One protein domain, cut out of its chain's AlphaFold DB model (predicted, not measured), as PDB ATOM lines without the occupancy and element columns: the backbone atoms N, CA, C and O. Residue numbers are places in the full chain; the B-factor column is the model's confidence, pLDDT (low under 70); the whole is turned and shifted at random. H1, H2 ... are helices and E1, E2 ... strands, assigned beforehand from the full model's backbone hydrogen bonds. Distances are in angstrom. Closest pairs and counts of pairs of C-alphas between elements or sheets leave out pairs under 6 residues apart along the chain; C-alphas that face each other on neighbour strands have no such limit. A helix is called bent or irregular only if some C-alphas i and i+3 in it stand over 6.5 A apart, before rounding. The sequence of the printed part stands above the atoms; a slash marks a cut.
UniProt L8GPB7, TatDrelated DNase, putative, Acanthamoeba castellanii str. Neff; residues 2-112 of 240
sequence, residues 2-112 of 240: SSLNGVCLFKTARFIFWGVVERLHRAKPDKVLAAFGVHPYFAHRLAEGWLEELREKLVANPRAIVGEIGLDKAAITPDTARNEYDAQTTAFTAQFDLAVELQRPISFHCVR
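AT A GLANCE: This is residues 2 to 112 of the 240 residues of the protein "TatDrelated DNase, putative" of Acanthamoeba castellanii str. Neff (UniProt L8GPB7). A curled sheet of four parallel strands, like part of a barrel, has helices along one face: H1 covers E2, H4 covers E3 and E4, and H3 fills the place between H1 and H4. The short helix H2 grazes the sheet near the last residues of E3. The 111 printed residues hold four named helices and four named strands, in the order E1 H1 E2 H2 H3 E3 H4 E4, and the sheet's order is E1 E2 E3 E4. The class is mixed, helices and strands; the whole is compact, with a radius of gyration of the C-alphas of 14.0 A, and spans 41 by 32 by 24 A.

IN THESE COORDINATES: Find C-alpha 7 at (34.310, -10.925, -42.328), where E1 begins, residues 7 to 10. H1 follows, residues 15 to 27, 19.7 A long and only just irregular: C-alphas 16 and 19 are 6.6 A apart. Next come E2, residues 32 to 36, and H2, residues 40 to 45, irregular with C-alphas 41 and 44 7.6 A apart. H3, residues 50 to 60, is 15.4 A long, and E3, residues 65 to 72, is 20.1 A. From C-alpha 85 at (47.755, -36.459, -49.828), H4 runs 24.0 A to residue 101. E4, residues 106 to 111, ends at C-alpha 111, (39.900, -33.455, -41.884).

HOW THE PARTS SIT: Start at edge strand E1, parallel to E2 at 22 degrees, with N 9 and O 33 3.0 A apart, within hydrogen-bond range. E2 and E3 are parallel at 51 degrees, with N 67 and O 36 at 2.9 A. E3 and edge strand E4 are parallel at 13 degrees, with N 109 and O 69 at 2.8 A. Three strand-helix-strand units, parallel neighbour strands joined through helices, have right-handed crossovers: E1 H1 E2, E2 H2 H3 E3, and E3 H4 E4. H1, H3 and H4 on one face make two layers, helices over a sheet. H1 is over E2 at a height of 8.1 A; the closest C-alphas are those of His 25 and Val 32, 5.0 A. H4 is over E3 and E4 at 8.9 A; C-alphas 70 and 92 are closest to each other, 5.3 A. With residues 87 to 92 alone H4 touches H2, about perpendicular at 78 degrees; C-alphas 40 and 88 are closest, 4.9 A. With residues 94 to 98 alone it only just touches H3, with 3 pairs of C-alphas within 8 A; C-alphas 55 and 98 are closest, 7.4 A. H1 and H4 are apart. Every O i to N i+4 pair is within hydrogen-bond range in H3 and H4, against 7 of 9 in H1 and 0 of 2 in H2, where 2 of 3 O i to N i+3 pairs are.

THE WHOLE: The C-alphas farthest apart are those of Ser 2 and Thr 80, 44.9 A. The printed part has no cut. The link from E3 to H4, residues 73 to 84, is long. Residues 2 to 17 have pLDDT under 70.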
ATOM      1  N   SER A   2      23.250  -6.691 -33.434       34.00
ATOM      2  CA  SER A   2      24.683  -6.411 -33.563       34.00
ATOM      3  C   SER A   2      25.112  -6.738 -34.991       34.00
ATOM      4  O   SER A   2      25.107  -7.902 -35.385       34.00
ATOM      5  N   SER A   3      25.426  -5.715 -35.781       37.81
ATOM      6  CA  SER A   3      25.962  -5.885 -37.129       37.81
ATOM      7  C   SER A   3      27.283  -6.657 -37.086       37.81
ATOM      8  O   SER A   3      28.131  -6.372 -36.243       37.81
ATOM      9  N   LEU A   4      27.478  -7.597 -38.014       45.34
ATOM     10  CA  LEU A   4      28.778  -8.211 -38.301       45.34
ATOM     11  C   LEU A   4      29.850  -7.119 -38.476       45.34
ATOM     12  O   LEU A   4      29.817  -6.360 -39.446       45.34
ATOM     13  N   ASN A   5      30.787  -7.024 -37.527       39.16
ATOM     14  CA  ASN A   5      31.811  -5.970 -37.504       39.16
ATOM     15  C   ASN A   5      33.016  -6.272 -38.415       39.16
ATOM     16  O   ASN A   5      33.849  -5.398 -38.633       39.16
ATOM     17  N   GLY A   6      33.083  -7.473 -38.995       52.75
ATOM     18  CA  GLY A   6      34.068  -7.858 -40.002       52.75
ATOM     19  C   GLY A   6      33.877  -9.304 -40.468       52.75
ATOM     20  O   GLY A   6      33.294 -10.118 -39.760       52.75
ATOM     21  N   VAL A   7      34.347  -9.612 -41.675       58.66
ATOM     22  CA  VAL A   7      34.310 -10.925 -42.328       58.66
ATOM     23  C   VAL A   7      35.731 -11.265 -42.777       58.66
ATOM     24  O   VAL A   7      36.393 -10.460 -43.434       58.66
ATOM     25  N   CYS A   8      36.206 -12.464 -42.450       59.12
ATOM     26  CA  CYS A   8      37.403 -13.019 -43.074       59.12
ATOM     27  C   CYS A   8      36.984 -13.718 -44.369       59.12
ATOM     28  O   CYS A   8      36.154 -14.624 -44.337       59.12
ATOM     29  N   LEU A   9      37.508 -13.267 -45.512       61.53
ATOM     30  CA  LEU A   9      37.173 -13.850 -46.808       61.53
ATOM     31  C   LEU A   9      38.289 -14.775 -47.272       61.53
ATOM     32  O   LEU A   9      39.402 -14.339 -47.572       61.53
ATOM     33  N   PHE A  10      37.936 -16.050 -47.387       61.56
ATOM     34  CA  PHE A  10      38.758 -17.081 -47.991       61.56
ATOM     35  C   PHE A  10      38.388 -17.218 -49.465       61.56
ATOM     36  O   PHE A  10      37.210 -17.226 -49.830       61.56
ATOM     37  N   LYS A  11      39.382 -17.371 -50.339       58.59
ATOM     38  CA  LYS A  11      39.130 -17.974 -51.648       58.59
ATOM     39  C   LYS A  11      40.297 -18.860 -52.033       58.59
ATOM     40  O   LYS A  11      41.375 -18.395 -52.380       58.59
ATOM     41  N   THR A  12      40.032 -20.152 -51.951       56.75
ATOM     42  CA  THR A  12      41.035 -21.204 -51.805       56.75
ATOM     43  C   THR A  12      41.273 -22.018 -53.077       56.75
ATOM     44  O   THR A  12      42.085 -22.940 -53.077       56.75
ATOM     45  N   ALA A  13      40.561 -21.686 -54.164       49.50
ATOM     46  CA  ALA A  13      40.406 -22.563 -55.320       49.50
ATOM     47  C   ALA A  13      41.438 -22.410 -56.447       49.50
ATOM     48  O   ALA A  13      41.628 -23.355 -57.207       49.50
ATOM     49  N   ARG A  14      42.060 -21.232 -56.623       53.88
ATOM     50  CA  ARG A  14      43.013 -20.946 -57.721       53.88
ATOM     51  C   ARG A  14      43.664 -19.563 -57.558       53.88
ATOM     52  O   ARG A  14      42.955 -18.621 -57.206       53.88
ATOM     53  N   PHE A  15      44.944 -19.427 -57.930       52.38
ATOM     54  CA  PHE A  15      45.727 -18.168 -57.959       52.38
ATOM     55  C   PHE A  15      44.973 -16.987 -58.589       52.38
ATOM     56  O   PHE A  15      44.925 -15.884 -58.050       52.38
ATOM     57  N   ILE A  16      44.237 -17.270 -59.670       52.59
ATOM     58  CA  ILE A  16      43.428 -16.312 -60.444       52.59
ATOM     59  C   ILE A  16      42.388 -15.566 -59.574       52.59
ATOM     60  O   ILE A  16      41.900 -14.496 -59.940       52.59
ATOM     61  N   PHE A  17      42.036 -16.100 -58.402       67.19
ATOM     62  CA  PHE A  17      41.011 -15.527 -57.536       67.19
ATOM     63  C   PHE A  17      41.532 -14.726 -56.340       67.19
ATOM     64  O   PHE A  17      40.735 -13.985 -55.756       67.19
ATOM     65  N   TRP A  18      42.826 -14.781 -56.006       82.75
ATOM     66  CA  TRP A  18      43.386 -13.939 -54.937       82.75
ATOM     67  C   TRP A  18      43.226 -12.451 -55.247       82.75
ATOM     68  O   TRP A  18      42.919 -11.666 -54.354       82.75
ATOM     69  N   GLY A  19      43.284 -12.066 -56.527       83.69
ATOM     70  CA  GLY A  19      43.013 -10.691 -56.947       83.69
ATOM     71  C   GLY A  19      41.605 -10.193 -56.591       83.69
ATOM     72  O   GLY A  19      41.420  -9.001 -56.362       83.69
ATOM     73  N   VAL A  20      40.597 -11.073 -56.506       84.38
ATOM     74  CA  VAL A  20      39.241 -10.681 -56.072       84.38
ATOM     75  C   VAL A  20      39.220 -10.398 -54.570       84.38
ATOM     76  O   VAL A  20      38.689  -9.368 -54.156       84.38
ATOM     77  N   VAL A  21      39.810 -11.292 -53.769       84.81
ATOM     78  CA  VAL A  21      39.901 -11.148 -52.306       84.81
ATOM     79  C   VAL A  21      40.681  -9.887 -51.950       84.81
ATOM     80  O   VAL A  21      40.219  -9.083 -51.145       84.81
ATOM     81  N   GLU A  22      41.808  -9.659 -52.622       87.94
ATOM     82  CA  GLU A  22      42.621  -8.459 -52.453       87.94
ATOM     83  C   GLU A  22      41.835  -7.182 -52.775       87.94
ATOM     84  O   GLU A  22      41.856  -6.234 -51.991       87.94
ATOM     85  N   ARG A  23      41.091  -7.147 -53.892       89.31
ATOM     86  CA  ARG A  23      40.253  -5.984 -54.232       89.31
ATOM     87  C   ARG A  23      39.196  -5.703 -53.166       89.31
ATOM     88  O   ARG A  23      38.997  -4.544 -52.817       89.31
ATOM     89  N   LEU A  24      38.533  -6.734 -52.641       86.69
ATOM     90  CA  LEU A  24      37.526  -6.570 -51.588       86.69
ATOM     91  C   LEU A  24      38.145  -6.102 -50.268       86.69
ATOM     92  O   LEU A  24      37.595  -5.202 -49.635       86.69
ATOM     93  N   HIS A  25      39.297  -6.662 -49.889       87.19
ATOM     94  CA  HIS A  25      40.065  -6.227 -48.723       87.19
ATOM     95  C   HIS A  25      40.451  -4.752 -48.832       87.19
ATOM     96  O   HIS A  25      40.178  -3.980 -47.920       87.19
ATOM     97  N   ARG A  26      40.988  -4.327 -49.981       87.75
ATOM     98  CA  ARG A  26      41.345  -2.921 -50.225       87.75
ATOM     99  C   ARG A  26      40.130  -1.994 -50.247       87.75
ATOM    100  O   ARG A  26      40.228  -0.865 -49.784       87.75
ATOM    101  N   ALA A  27      38.992  -2.453 -50.769       90.38
ATOM    102  CA  ALA A  27      37.770  -1.653 -50.834       90.38
ATOM    103  C   ALA A  27      37.070  -1.504 -49.473       90.38
ATOM    104  O   ALA A  27      36.339  -0.536 -49.264       90.38
ATOM    105  N   LYS A  28      37.238  -2.471 -48.560       87.69
ATOM    106  CA  LYS A  28      36.586  -2.493 -47.241       87.69
ATOM    107  C   LYS A  28      37.547  -2.981 -46.139       87.69
ATOM    108  O   LYS A  28      37.238  -3.973 -45.481       87.69
ATOM    109  N   PRO A  29      38.681  -2.302 -45.897       83.38
ATOM    110  CA  PRO A  29      39.763  -2.810 -45.042       83.38
ATOM    111  C   PRO A  29      39.377  -2.982 -43.567       83.38
ATOM    112  O   PRO A  29      39.968  -3.805 -42.871       83.38
ATOM    113  N   ASP A  30      38.361  -2.256 -43.098       82.56
ATOM    114  CA  ASP A  30      37.850  -2.381 -41.726       82.56
ATOM    115  C   ASP A  30      36.846  -3.522 -41.561       82.56
ATOM    116  O   ASP A  30      36.575  -3.951 -40.445       82.56
ATOM    117  N   LYS A  31      36.290  -4.024 -42.669       81.25
ATOM    118  CA  LYS A  31      35.260  -5.072 -42.664       81.25
ATOM    119  C   LYS A  31      35.717  -6.374 -43.292       81.25
ATOM    120  O   LYS A  31      35.060  -7.383 -43.090       81.25
ATOM    121  N   VAL A  32      36.770  -6.366 -44.098       84.81
ATOM    122  CA  VAL A  32      37.234  -7.536 -44.835       84.81
ATOM    123  C   VAL A  32      38.681  -7.781 -44.472       84.81
ATOM    124  O   VAL A  32      39.536  -6.955 -44.774       84.81
ATOM    125  N   LEU A  33      38.960  -8.936 -43.879       88.00
ATOM    126  CA  LEU A  33      40.318  -9.449 -43.733       88.00
ATOM    127  C   LEU A  33      40.589 -10.430 -44.875       88.00
ATOM    128  O   LEU A  33      39.804 -11.354 -45.092       88.00
ATOM    129  N   ALA A  34      41.668 -10.213 -45.626       91.56
ATOM    130  CA  ALA A  34      42.076 -11.153 -46.663       91.56
ATOM    131  C   ALA A  34      42.745 -12.383 -46.043       91.56
ATOM    132  O   ALA A  34      43.601 -12.254 -45.168       91.56
ATOM    133  N   ALA A  35      42.404 -13.559 -46.557       91.94
ATOM    134  CA  ALA A  35      43.175 -14.774 -46.355       91.94
ATOM    135  C   ALA A  35      43.691 -15.269 -47.711       91.94
ATOM    136  O   ALA A  35      42.913 -15.407 -48.662       91.94
ATOM    137  N   PHE A  36      45.000 -15.499 -47.801       94.12
ATOM    138  CA  PHE A  36      45.638 -16.050 -48.995       94.12
ATOM    139  C   PHE A  36      46.255 -17.404 -48.677       94.12
ATOM    140  O   PHE A  36      46.952 -17.566 -47.679       94.12
ATOM    141  N   GLY A  37      45.992 -18.379 -49.532       94.19
ATOM    142  CA  GLY A  37      46.449 -19.745 -49.354       94.19
ATOM    143  C   GLY A  37      45.794 -20.680 -50.359       94.19
ATOM    144  O   GLY A  37      44.867 -20.305 -51.087       94.19
ATOM    145  N   VAL A  38      46.311 -21.897 -50.401       93.56
ATOM    146  CA  VAL A  38      45.850 -22.999 -51.231       93.56
ATOM    147  C   VAL A  38      45.334 -24.096 -50.315       93.56
ATOM    148  O   VAL A  38      46.090 -24.700 -49.548       93.56
ATOM    149  N   HIS A  39      44.036 -24.360 -50.435       93.88
ATOM    150  CA  HIS A  39      43.364 -25.409 -49.682       93.88
ATOM    151  C   HIS A  39      43.790 -26.794 -50.190       93.88
ATOM    152  O   HIS A  39      44.016 -26.952 -51.398       93.88
ATOM    153  N   PRO A  40      43.854 -27.823 -49.320       93.94
ATOM    154  CA  PRO A  40      44.323 -29.168 -49.672       93.94
ATOM    155  C   PRO A  40      43.680 -29.747 -50.934       93.94
ATOM    156  O   PRO A  40      44.353 -30.365 -51.757       93.94
ATOM    157  N   TYR A  41      42.387 -29.494 -51.143       92.12
ATOM    158  CA  TYR A  41      41.666 -29.942 -52.338       92.12
ATOM    159  C   TYR A  41      42.326 -29.517 -53.666       92.12
ATOM    160  O   TYR A  41      42.219 -30.235 -54.655       92.12
ATOM    161  N   PHE A  42      43.044 -28.389 -53.694       92.12
ATOM    162  CA  PHE A  42      43.674 -27.821 -54.894       92.12
ATOM    163  C   PHE A  42      45.196 -27.999 -54.945       92.12
ATOM    164  O   PHE A  42      45.817 -27.603 -55.929       92.12
ATOM    165  N   ALA A  43      45.803 -28.628 -53.933       92.69
ATOM    166  CA  ALA A  43      47.258 -28.752 -53.811       92.69
ATOM    167  C   ALA A  43      47.928 -29.499 -54.986       92.69
ATOM    168  O   ALA A  43      49.083 -29.253 -55.308       92.69
ATOM    169  N   HIS A  44      47.193 -30.369 -55.677       91.94
ATOM    170  CA  HIS A  44      47.667 -31.094 -56.862       91.94
ATOM    171  C   HIS A  44      47.732 -30.241 -58.142       91.94
ATOM    172  O   HIS A  44      48.198 -30.718 -59.171       91.94
ATOM    173  N   ARG A  45      47.243 -28.992 -58.108       90.69
ATOM    174  CA  ARG A  45      47.191 -28.077 -59.268       90.69
ATOM    175  C   ARG A  45      48.109 -26.867 -59.121       90.69
ATOM    176  O   ARG A  45      47.882 -25.849 -59.777       90.69
ATOM    177  N   LEU A  46      49.080 -26.937 -58.216       90.31
ATOM    178  CA  LEU A  46      50.023 -25.848 -57.989       90.31
ATOM    179  C   LEU A  46      50.865 -25.612 -59.249       90.31
ATOM    180  O   LEU A  46      51.429 -26.549 -59.807       90.31
ATOM    181  N   ALA A  47      50.910 -24.360 -59.699       88.31
ATOM    182  CA  ALA A  47      51.772 -23.932 -60.792       88.31
ATOM    183  C   ALA A  47      53.181 -23.621 -60.267       88.31
ATOM    184  O   ALA A  47      53.377 -23.445 -59.067       88.31
ATOM    185  N   GLU A  48      54.164 -23.522 -61.156       90.69
ATOM    186  CA  GLU A  48      55.488 -23.005 -60.800       90.69
ATOM    187  C   GLU A  48      55.391 -21.559 -60.268       90.69
ATOM    188  O   GLU A  48      54.541 -20.790 -60.715       90.69
ATOM    189  N   GLY A  49      56.228 -21.198 -59.287       92.06
ATOM    190  CA  GLY A  49      56.252 -19.852 -58.687       92.06
ATOM    191  C   GLY A  49      55.099 -19.534 -57.724       92.06
ATOM    192  O   GLY A  49      54.947 -18.398 -57.279       92.06
ATOM    193  N   TRP A  50      54.258 -20.519 -57.395       93.81
ATOM    194  CA  TRP A  50      53.066 -20.298 -56.575       93.81
ATOM    195  C   TRP A  50      53.344 -19.770 -55.161       93.81
ATOM    196  O   TRP A  50      52.530 -19.034 -54.596       93.81
ATOM    197  N   LEU A  51      54.455 -20.200 -54.557       95.50
ATOM    198  CA  LEU A  51      54.805 -19.852 -53.184       95.50
ATOM    199  C   LEU A  51      55.344 -18.421 -53.121       95.50
ATOM    200  O   LEU A  51      55.038 -17.678 -52.188       95.50
ATOM    201  N   GLU A  52      56.100 -18.027 -54.140       95.81
ATOM    202  CA  GLU A  52      56.569 -16.667 -54.364       95.81
ATOM    203  C   GLU A  52      55.382 -15.718 -54.550       95.81
ATOM    204  O   GLU A  52      55.306 -14.704 -53.857       95.81
ATOM    205  N   GLU A  53      54.391 -16.086 -55.371       92.81
ATOM    206  CA  GLU A  53      53.166 -15.290 -55.529       92.81
ATOM    207  C   GLU A  53      52.410 -15.146 -54.194       92.81
ATOM    208  O   GLU A  53      51.970 -14.050 -53.829       92.81
ATOM    209  N   LEU A  54      52.286 -16.231 -53.416       94.31
ATOM    210  CA  LEU A  54      51.664 -16.183 -52.088       94.31
ATOM    211  C   LEU A  54      52.400 -15.209 -51.160       94.31
ATOM    212  O   LEU A  54      51.771 -14.383 -50.491       94.31
ATOM    213  N   ARG A  55      53.734 -15.282 -51.133       97.12
ATOM    214  CA  ARG A  55      54.580 -14.371 -50.359       97.12
ATOM    215  C   ARG A  55      54.351 -12.924 -50.777       97.12
ATOM    216  O   ARG A  55      54.125 -12.084 -49.908       97.12
ATOM    217  N   GLU A  56      54.367 -12.626 -52.074       95.81
ATOM    218  CA  GLU A  56      54.126 -11.276 -52.592       95.81
ATOM    219  C   GLU A  56      52.771 -10.727 -52.127       95.81
ATOM    220  O   GLU A  56      52.696  -9.595 -51.642       95.81
ATOM    221  N   LYS A  57      51.705 -11.539 -52.178       93.00
ATOM    222  CA  LYS A  57      50.375 -11.141 -51.684       93.00
ATOM    223  C   LYS A  57      50.364 -10.834 -50.189       93.00
ATOM    224  O   LYS A  57      49.772  -9.828 -49.788       93.00
ATOM    225  N   LEU A  58      51.013 -11.662 -49.370       95.06
ATOM    226  CA  LEU A  58      51.082 -11.487 -47.912       95.06
ATOM    227  C   LEU A  58      51.949 -10.291 -47.492       95.06
ATOM    228  O   LEU A  58      51.664  -9.642 -46.482       95.06
ATOM    229  N   VAL A  59      53.001  -9.987 -48.255       96.69
ATOM    230  CA  VAL A  59      53.840  -8.798 -48.046       96.69
ATOM    231  C   VAL A  59      53.081  -7.536 -48.456       96.69
ATOM    232  O   VAL A  59      53.048  -6.568 -47.699       96.69
ATOM    233  N   ALA A  60      52.399  -7.560 -49.606       94.94
ATOM    234  CA  ALA A  60      51.615  -6.429 -50.105       94.94
ATOM    235  C   ALA A  60      50.371  -6.112 -49.254       94.94
ATOM    236  O   ALA A  60      49.848  -4.999 -49.327       94.94
ATOM    237  N   ASN A  61      49.889  -7.069 -48.453       93.75
ATOM    238  CA  ASN A  61      48.705  -6.918 -47.606       93.75
ATOM    239  C   ASN A  61      49.049  -7.246 -46.141       93.75
ATOM    240  O   ASN A  61      48.776  -8.355 -45.680       93.75
ATOM    241  N   PRO A  62      49.601  -6.291 -45.361       93.50
ATOM    242  CA  PRO A  62      50.151  -6.578 -44.037       93.50
ATOM    243  C   PRO A  62      49.168  -7.076 -42.974       93.50
ATOM    244  O   PRO A  62      49.603  -7.536 -41.922       93.50
ATOM    245  N   ARG A  63      47.859  -6.959 -43.211       91.56
ATOM    246  CA  ARG A  63      46.813  -7.486 -42.322       91.56
ATOM    247  C   ARG A  63      46.317  -8.869 -42.750       91.56
ATOM    248  O   ARG A  63      45.571  -9.483 -41.999       91.56
ATOM    249  N   ALA A  64      46.690  -9.347 -43.937       93.25
ATOM    250  CA  ALA A  64      46.221 -10.627 -44.438       93.25
ATOM    251  C   ALA A  64      46.768 -11.797 -43.609       93.25
ATOM    252  O   ALA A  64      47.891 -11.750 -43.100       93.25
ATOM    253  N   ILE A  65      45.967 -12.852 -43.504       94.62
ATOM    254  CA  ILE A  65      46.347 -14.120 -42.872       94.62
ATOM    255  C   ILE A  65      46.677 -15.166 -43.942       94.62
ATOM    256  O   ILE A  65      46.327 -14.999 -45.115       94.62
ATOM    257  N   VAL A  66      47.317 -16.265 -43.543       96.56
ATOM    258  CA  VAL A  66      47.511 -17.417 -44.433       96.56
ATOM    259  C   VAL A  66      46.316 -18.352 -44.296       96.56
ATOM    260  O   VAL A  66      46.001 -18.823 -43.207       96.56
ATOM    261  N   GLY A  67      45.608 -18.621 -45.381       92.88
ATOM    262  CA  GLY A  67      44.444 -19.488 -45.312       92.88
ATOM    263  C   GLY A  67      43.572 -19.478 -46.560       92.88
ATOM    264  O   GLY A  67      43.613 -18.558 -47.369       92.88
ATOM    265  N   GLU A  68      42.718 -20.476 -46.728       93.50
ATOM    266  CA  GLU A  68      42.634 -21.692 -45.907       93.50
ATOM    267  C   GLU A  68      43.707 -22.695 -46.350       93.50
ATOM    268  O   GLU A  68      43.842 -22.967 -47.543       93.50
ATOM    269  N   ILE A  69      44.485 -23.223 -45.403       95.25
ATOM    270  CA  ILE A  69      45.557 -24.193 -45.666       95.25
ATOM    271  C   ILE A  69      45.361 -25.423 -44.793       95.25
ATOM    272  O   ILE A  69      44.792 -25.316 -43.712       95.25
ATOM    273  N   GLY A  70      45.874 -26.579 -45.200       95.50
ATOM    274  CA  GLY A  70      45.905 -27.736 -44.312       95.50
ATOM    275  C   GLY A  70      45.818 -29.075 -45.012       95.50
ATOM    276  O   GLY A  70      46.333 -29.231 -46.115       95.50
ATOM    277  N   LEU A  71      45.207 -30.050 -44.338       96.69
ATOM    278  CA  LEU A  71      45.231 -31.457 -44.731       96.69
ATOM    279  C   LEU A  71      43.841 -32.088 -44.651       96.69
ATOM    280  O   LEU A  71      43.140 -31.978 -43.643       96.69
ATOM    281  N   ASP A  72      43.488 -32.840 -45.687       95.88
ATOM    282  CA  ASP A  72      42.212 -33.527 -45.816       95.88
ATOM    283  C   ASP A  72      42.405 -34.948 -46.363       95.88
ATOM    284  O   ASP A  72      42.569 -35.169 -47.567       95.88
ATOM    285  N   LYS A  73      42.352 -35.944 -45.467       95.69
ATOM    286  CA  LYS A  73      42.431 -37.369 -45.847       95.69
ATOM    287  C   LYS A  73      41.130 -37.918 -46.448       95.69
ATOM    288  O   LYS A  73      41.094 -39.082 -46.835       95.69
ATOM    289  N   ALA A  74      40.051 -37.140 -46.461       94.31
ATOM    290  CA  ALA A  74      38.776 -37.519 -47.065       94.31
ATOM    291  C   ALA A  74      38.566 -36.881 -48.451       94.31
ATOM    292  O   ALA A  74      37.715 -37.347 -49.205       94.31
ATOM    293  N   ALA A  75      39.335 -35.848 -48.800       92.94
ATOM    294  CA  ALA A  75      39.221 -35.145 -50.071       92.94
ATOM    295  C   ALA A  75      39.611 -36.035 -51.261       92.94
ATOM    296  O   ALA A  75      40.786 -36.337 -51.463       92.94
ATOM    297  N   ILE A  76      38.636 -36.412 -52.082       93.81
ATOM    298  CA  ILE A  76      38.873 -37.030 -53.389       93.81
ATOM    299  C   ILE A  76      38.777 -35.941 -54.450       93.81
ATOM    300  O   ILE A  76      37.753 -35.261 -54.551       93.81
ATOM    301  N   THR A  77      39.849 -35.748 -55.218       88.19
ATOM    302  CA  THR A  77      39.870 -34.703 -56.244       88.19
ATOM    303  C   THR A  77      39.159 -35.199 -57.513       88.19
ATOM    304  O   THR A  77      39.337 -36.361 -57.880       88.19
ATOM    305  N   PRO A  78      38.346 -34.374 -58.201       84.69
ATOM    306  CA  PRO A  78      37.562 -34.829 -59.351       84.69
ATOM    307  C   PRO A  78      38.433 -35.186 -60.555       84.69
ATOM    308  O   PRO A  78      38.097 -36.097 -61.301       84.69
ATOM    309  N   ASP A  79      39.554 -34.481 -60.721       85.06
ATOM    310  CA  ASP A  79      40.435 -34.626 -61.882       85.06
ATOM    311  C   ASP A  79      41.226 -35.938 -61.837       85.06
ATOM    312  O   ASP A  79      41.455 -36.550 -62.876       85.06
ATOM    313  N   THR A  80      41.644 -36.376 -60.643       88.19
ATOM    314  CA  THR A  80      42.464 -37.588 -60.483       88.19
ATOM    315  C   THR A  80      41.698 -38.765 -59.888       88.19
ATOM    316  O   THR A  80      42.207 -39.887 -59.882       88.19
ATOM    317  N   ALA A  81      40.483 -38.526 -59.379       92.44
ATOM    318  CA  ALA A  81      39.679 -39.471 -58.603       92.44
ATOM    319  C   ALA A  81      40.429 -40.074 -57.395       92.44
ATOM    320  O   ALA A  81      40.106 -41.168 -56.929       92.44
ATOM    321  N   ARG A  82      41.442 -39.366 -56.874       93.75
ATOM    322  CA  ARG A  82      42.300 -39.813 -55.768       93.75
ATOM    323  C   ARG A  82      42.408 -38.758 -54.673       93.75
ATOM    324  O   ARG A  82      42.119 -37.577 -54.879       93.75
ATOM    325  N   ASN A  83      42.841 -39.209 -53.497       95.12
ATOM    326  CA  ASN A  83      43.316 -38.334 -52.433       95.12
ATOM    327  C   ASN A  83      44.794 -38.013 -52.684       95.12
ATOM    328  O   ASN A  83      45.658 -38.866 -52.501       95.12
ATOM    329  N   GLU A  84      45.074 -36.786 -53.111       95.38
ATOM    330  CA  GLU A  84      46.424 -36.301 -53.435       95.38
ATOM    331  C   GLU A  84      47.194 -35.890 -52.165       95.38
ATOM    332  O   GLU A  84      47.635 -34.749 -52.027       95.38
ATOM    333  N   TYR A  85      47.287 -36.792 -51.182       95.88
ATOM    334  CA  TYR A  85      47.755 -36.459 -49.828       95.88
ATOM    335  C   TYR A  85      49.199 -35.946 -49.773       95.88
ATOM    336  O   TYR A  85      49.518 -35.080 -48.955       95.88
ATOM    337  N   ASP A  86      50.065 -36.460 -50.645       95.75
ATOM    338  CA  ASP A  86      51.460 -36.024 -50.717       95.75
ATOM    339  C   ASP A  86      51.537 -34.575 -51.203       95.75
ATOM    340  O   ASP A  86      52.174 -33.744 -50.557       95.75
ATOM    341  N   ALA A  87      50.779 -34.227 -52.249       95.69
ATOM    342  CA  ALA A  87      50.670 -32.848 -52.721       95.69
ATOM    343  C   ALA A  87      50.094 -31.921 -51.636       95.69
ATOM    344  O   ALA A  87      50.610 -30.823 -51.430       95.69
ATOM    345  N   GLN A  88      49.069 -32.371 -50.898       96.19
ATOM    346  CA  GLN A  88      48.528 -31.625 -49.753       96.19
ATOM    347  C   GLN A  88      49.593 -31.363 -48.689       96.19
ATOM    348  O   GLN A  88      49.697 -30.245 -48.196       96.19
ATOM    349  N   THR A  89      50.387 -32.380 -48.351       95.81
ATOM    350  CA  THR A  89      51.455 -32.281 -47.351       95.81
ATOM    351  C   THR A  89      52.526 -31.292 -47.790       95.81
ATOM    352  O   THR A  89      52.838 -30.374 -47.037       95.81
ATOM    353  N   THR A  90      53.032 -31.415 -49.019       96.06
ATOM    354  CA  THR A  90      54.031 -30.489 -49.573       96.06
ATOM    355  C   THR A  90      53.525 -29.047 -49.572       96.06
ATOM    356  O   THR A  90      54.219 -28.148 -49.096       96.06
ATOM    357  N   ALA A  91      52.298 -28.821 -50.048       96.31
ATOM    358  CA  ALA A  91      51.692 -27.495 -50.086       96.31
ATOM    359  C   ALA A  91      51.455 -26.924 -48.682       96.31
ATOM    360  O   ALA A  91      51.683 -25.739 -48.442       96.31
ATOM    361  N   PHE A  92      50.976 -27.746 -47.748       96.69
ATOM    362  CA  PHE A  92      50.721 -27.324 -46.377       96.69
ATOM    363  C   PHE A  92      52.014 -26.937 -45.661       96.69
ATOM    364  O   PHE A  92      52.064 -25.848 -45.096       96.69
ATOM    365  N   THR A  93      53.055 -27.772 -45.722       95.81
ATOM    366  CA  THR A  93      54.343 -27.485 -45.076       95.81
ATOM    367  C   THR A  93      54.936 -26.173 -45.585       95.81
ATOM    368  O   THR A  93      55.248 -25.307 -44.776       95.81
ATOM    369  N   ALA A  94      54.976 -25.960 -46.904       97.06
ATOM    370  CA  ALA A  94      55.498 -24.718 -47.478       97.06
ATOM    371  C   ALA A  94      54.710 -23.467 -47.033       97.06
ATOM    372  O   ALA A  94      55.302 -22.436 -46.713       97.06
ATOM    373  N   GLN A  95      53.376 -23.548 -46.969       97.50
ATOM    374  CA  GLN A  95      52.538 -22.434 -46.507       97.50
ATOM    375  C   GLN A  95      52.645 -22.198 -44.998       97.50
ATOM    376  O   GLN A  95      52.598 -21.052 -44.553       97.50
ATOM    377  N   PHE A  96      52.786 -23.267 -44.214       96.75
ATOM    378  CA  PHE A  96      52.985 -23.187 -42.773       96.75
ATOM    379  C   PHE A  96      54.330 -22.532 -42.447       96.75
ATOM    380  O   PHE A  96      54.370 -21.598 -41.650       96.75
ATOM    381  N   ASP A  97      55.406 -22.954 -43.112       96.31
ATOM    382  CA  ASP A  97      56.737 -22.367 -42.943       96.31
ATOM    383  C   ASP A  97      56.754 -20.892 -43.357       96.31
ATOM    384  O   ASP A  97      57.304 -20.058 -42.639       96.31
ATOM    385  N   LEU A  98      56.066 -20.530 -44.446       98.00
ATOM    386  CA  LEU A  98      55.898 -19.130 -44.840       98.00
ATOM    387  C   LEU A  98      55.121 -18.320 -43.788       98.00
ATOM    388  O   LEU A  98      55.467 -17.172 -43.507       98.00
ATOM    389  N   ALA A  99      54.082 -18.902 -43.181       97.56
ATOM    390  CA  ALA A  99      53.331 -18.258 -42.106       97.56
ATOM    391  C   ALA A  99      54.183 -18.063 -40.841       97.56
ATOM    392  O   ALA A  99      54.066 -17.030 -40.180       97.56
ATOM    393  N   VAL A 100      55.057 -19.021 -40.519       96.38
ATOM    394  CA  VAL A 100      56.053 -18.902 -39.446       96.38
ATOM    395  C   VAL A 100      57.040 -17.783 -39.765       96.38
ATOM    396  O   VAL A 100      57.244 -16.895 -38.942       96.38
ATOM    397  N   GLU A 101      57.615 -17.775 -40.965       96.50
ATOM    398  CA  GLU A 101      58.600 -16.775 -41.378       96.50
ATOM    399  C   GLU A 101      58.032 -15.353 -41.331       96.50
ATOM    400  O   GLU A 101      58.636 -14.452 -40.753       96.50
ATOM    401  N   LEU A 102      56.841 -15.154 -41.901       97.31
ATOM    402  CA  LEU A 102      56.182 -13.850 -41.958       97.31
ATOM    403  C   LEU A 102      55.398 -13.510 -40.680       97.31
ATOM    404  O   LEU A 102      54.738 -12.470 -40.639       97.31
ATOM    405  N   GLN A 103      55.426 -14.387 -39.669       96.69
ATOM    406  CA  GLN A 103      54.630 -14.287 -38.443       96.69
ATOM    407  C   GLN A 103      53.162 -13.934 -38.743       96.69
ATOM    408  O   GLN A 103      52.602 -12.957 -38.241       96.69
ATOM    409  N   ARG A 104      52.524 -14.737 -39.600       97.00
ATOM    410  CA  ARG A 104      51.127 -14.574 -40.023       97.00
ATOM    411  C   ARG A 104      50.218 -15.587 -39.342       97.00
ATOM    412  O   ARG A 104      50.554 -16.767 -39.345       97.00
ATOM    413  N   PRO A 105      49.057 -15.172 -38.801       97.06
ATOM    414  CA  PRO A 105      48.038 -16.119 -38.367       97.06
ATOM    415  C   PRO A 105      47.650 -17.067 -39.500       97.06
ATOM    416  O   PRO A 105      47.693 -16.673 -40.670       97.06
ATOM    417  N   ILE A 106      47.229 -18.281 -39.146       96.50
ATOM    418  CA  ILE A 106      46.721 -19.249 -40.118       96.50
ATOM    419  C   ILE A 106      45.263 -19.618 -39.856       96.50
ATOM    420  O   ILE A 106      44.862 -19.773 -38.702       96.50
ATOM    421  N   SER A 107      44.499 -19.815 -40.932       95.75
ATOM    422  CA  SER A 107      43.251 -20.585 -40.912       95.75
ATOM    423  C   SER A 107      43.531 -21.999 -41.403       95.75
ATOM    424  O   SER A 107      44.004 -22.187 -42.530       95.75
ATOM    425  N   PHE A 108      43.297 -22.974 -40.530       95.19
ATOM    426  CA  PHE A 108      43.804 -24.327 -40.668       95.19
ATOM    427  C   PHE A 108      42.688 -25.364 -40.852       95.19
ATOM    428  O   PHE A 108      41.949 -25.674 -39.914       95.19
ATOM    429  N   HIS A 109      42.634 -25.944 -42.051       94.81
ATOM    430  CA  HIS A 109      41.774 -27.065 -42.428       94.81
ATOM    431  C   HIS A 109      42.361 -28.394 -41.966       94.81
ATOM    432  O   HIS A 109      43.490 -28.752 -42.315       94.81
ATOM    433  N   CYS A 110      41.591 -29.185 -41.225       94.50
ATOM    434  CA  CYS A 110      42.062 -30.488 -40.767       94.50
ATOM    435  C   CYS A 110      40.943 -31.530 -40.739       94.50
ATOM    436  O   CYS A 110      40.230 -31.681 -39.745       94.50
ATOM    437  N   VAL A 111      40.870 -32.356 -41.784       93.81
ATOM    438  CA  VAL A 111      39.900 -33.455 -41.884       93.81
ATOM    439  C   VAL A 111      40.622 -34.796 -41.845       93.81
ATOM    440  O   VAL A 111      41.413 -35.142 -42.723       93.81
ATOM    441  N   ARG A 112      40.363 -35.573 -40.780       92.62
ATOM    442  CA  ARG A 112      40.971 -36.899 -40.514       92.62
ATOM    443  C   ARG A 112      42.512 -36.912 -40.534       92.62
ATOM    444  O   ARG A 112      43.124 -37.976 -40.573       92.62
TER     445      ARG A 112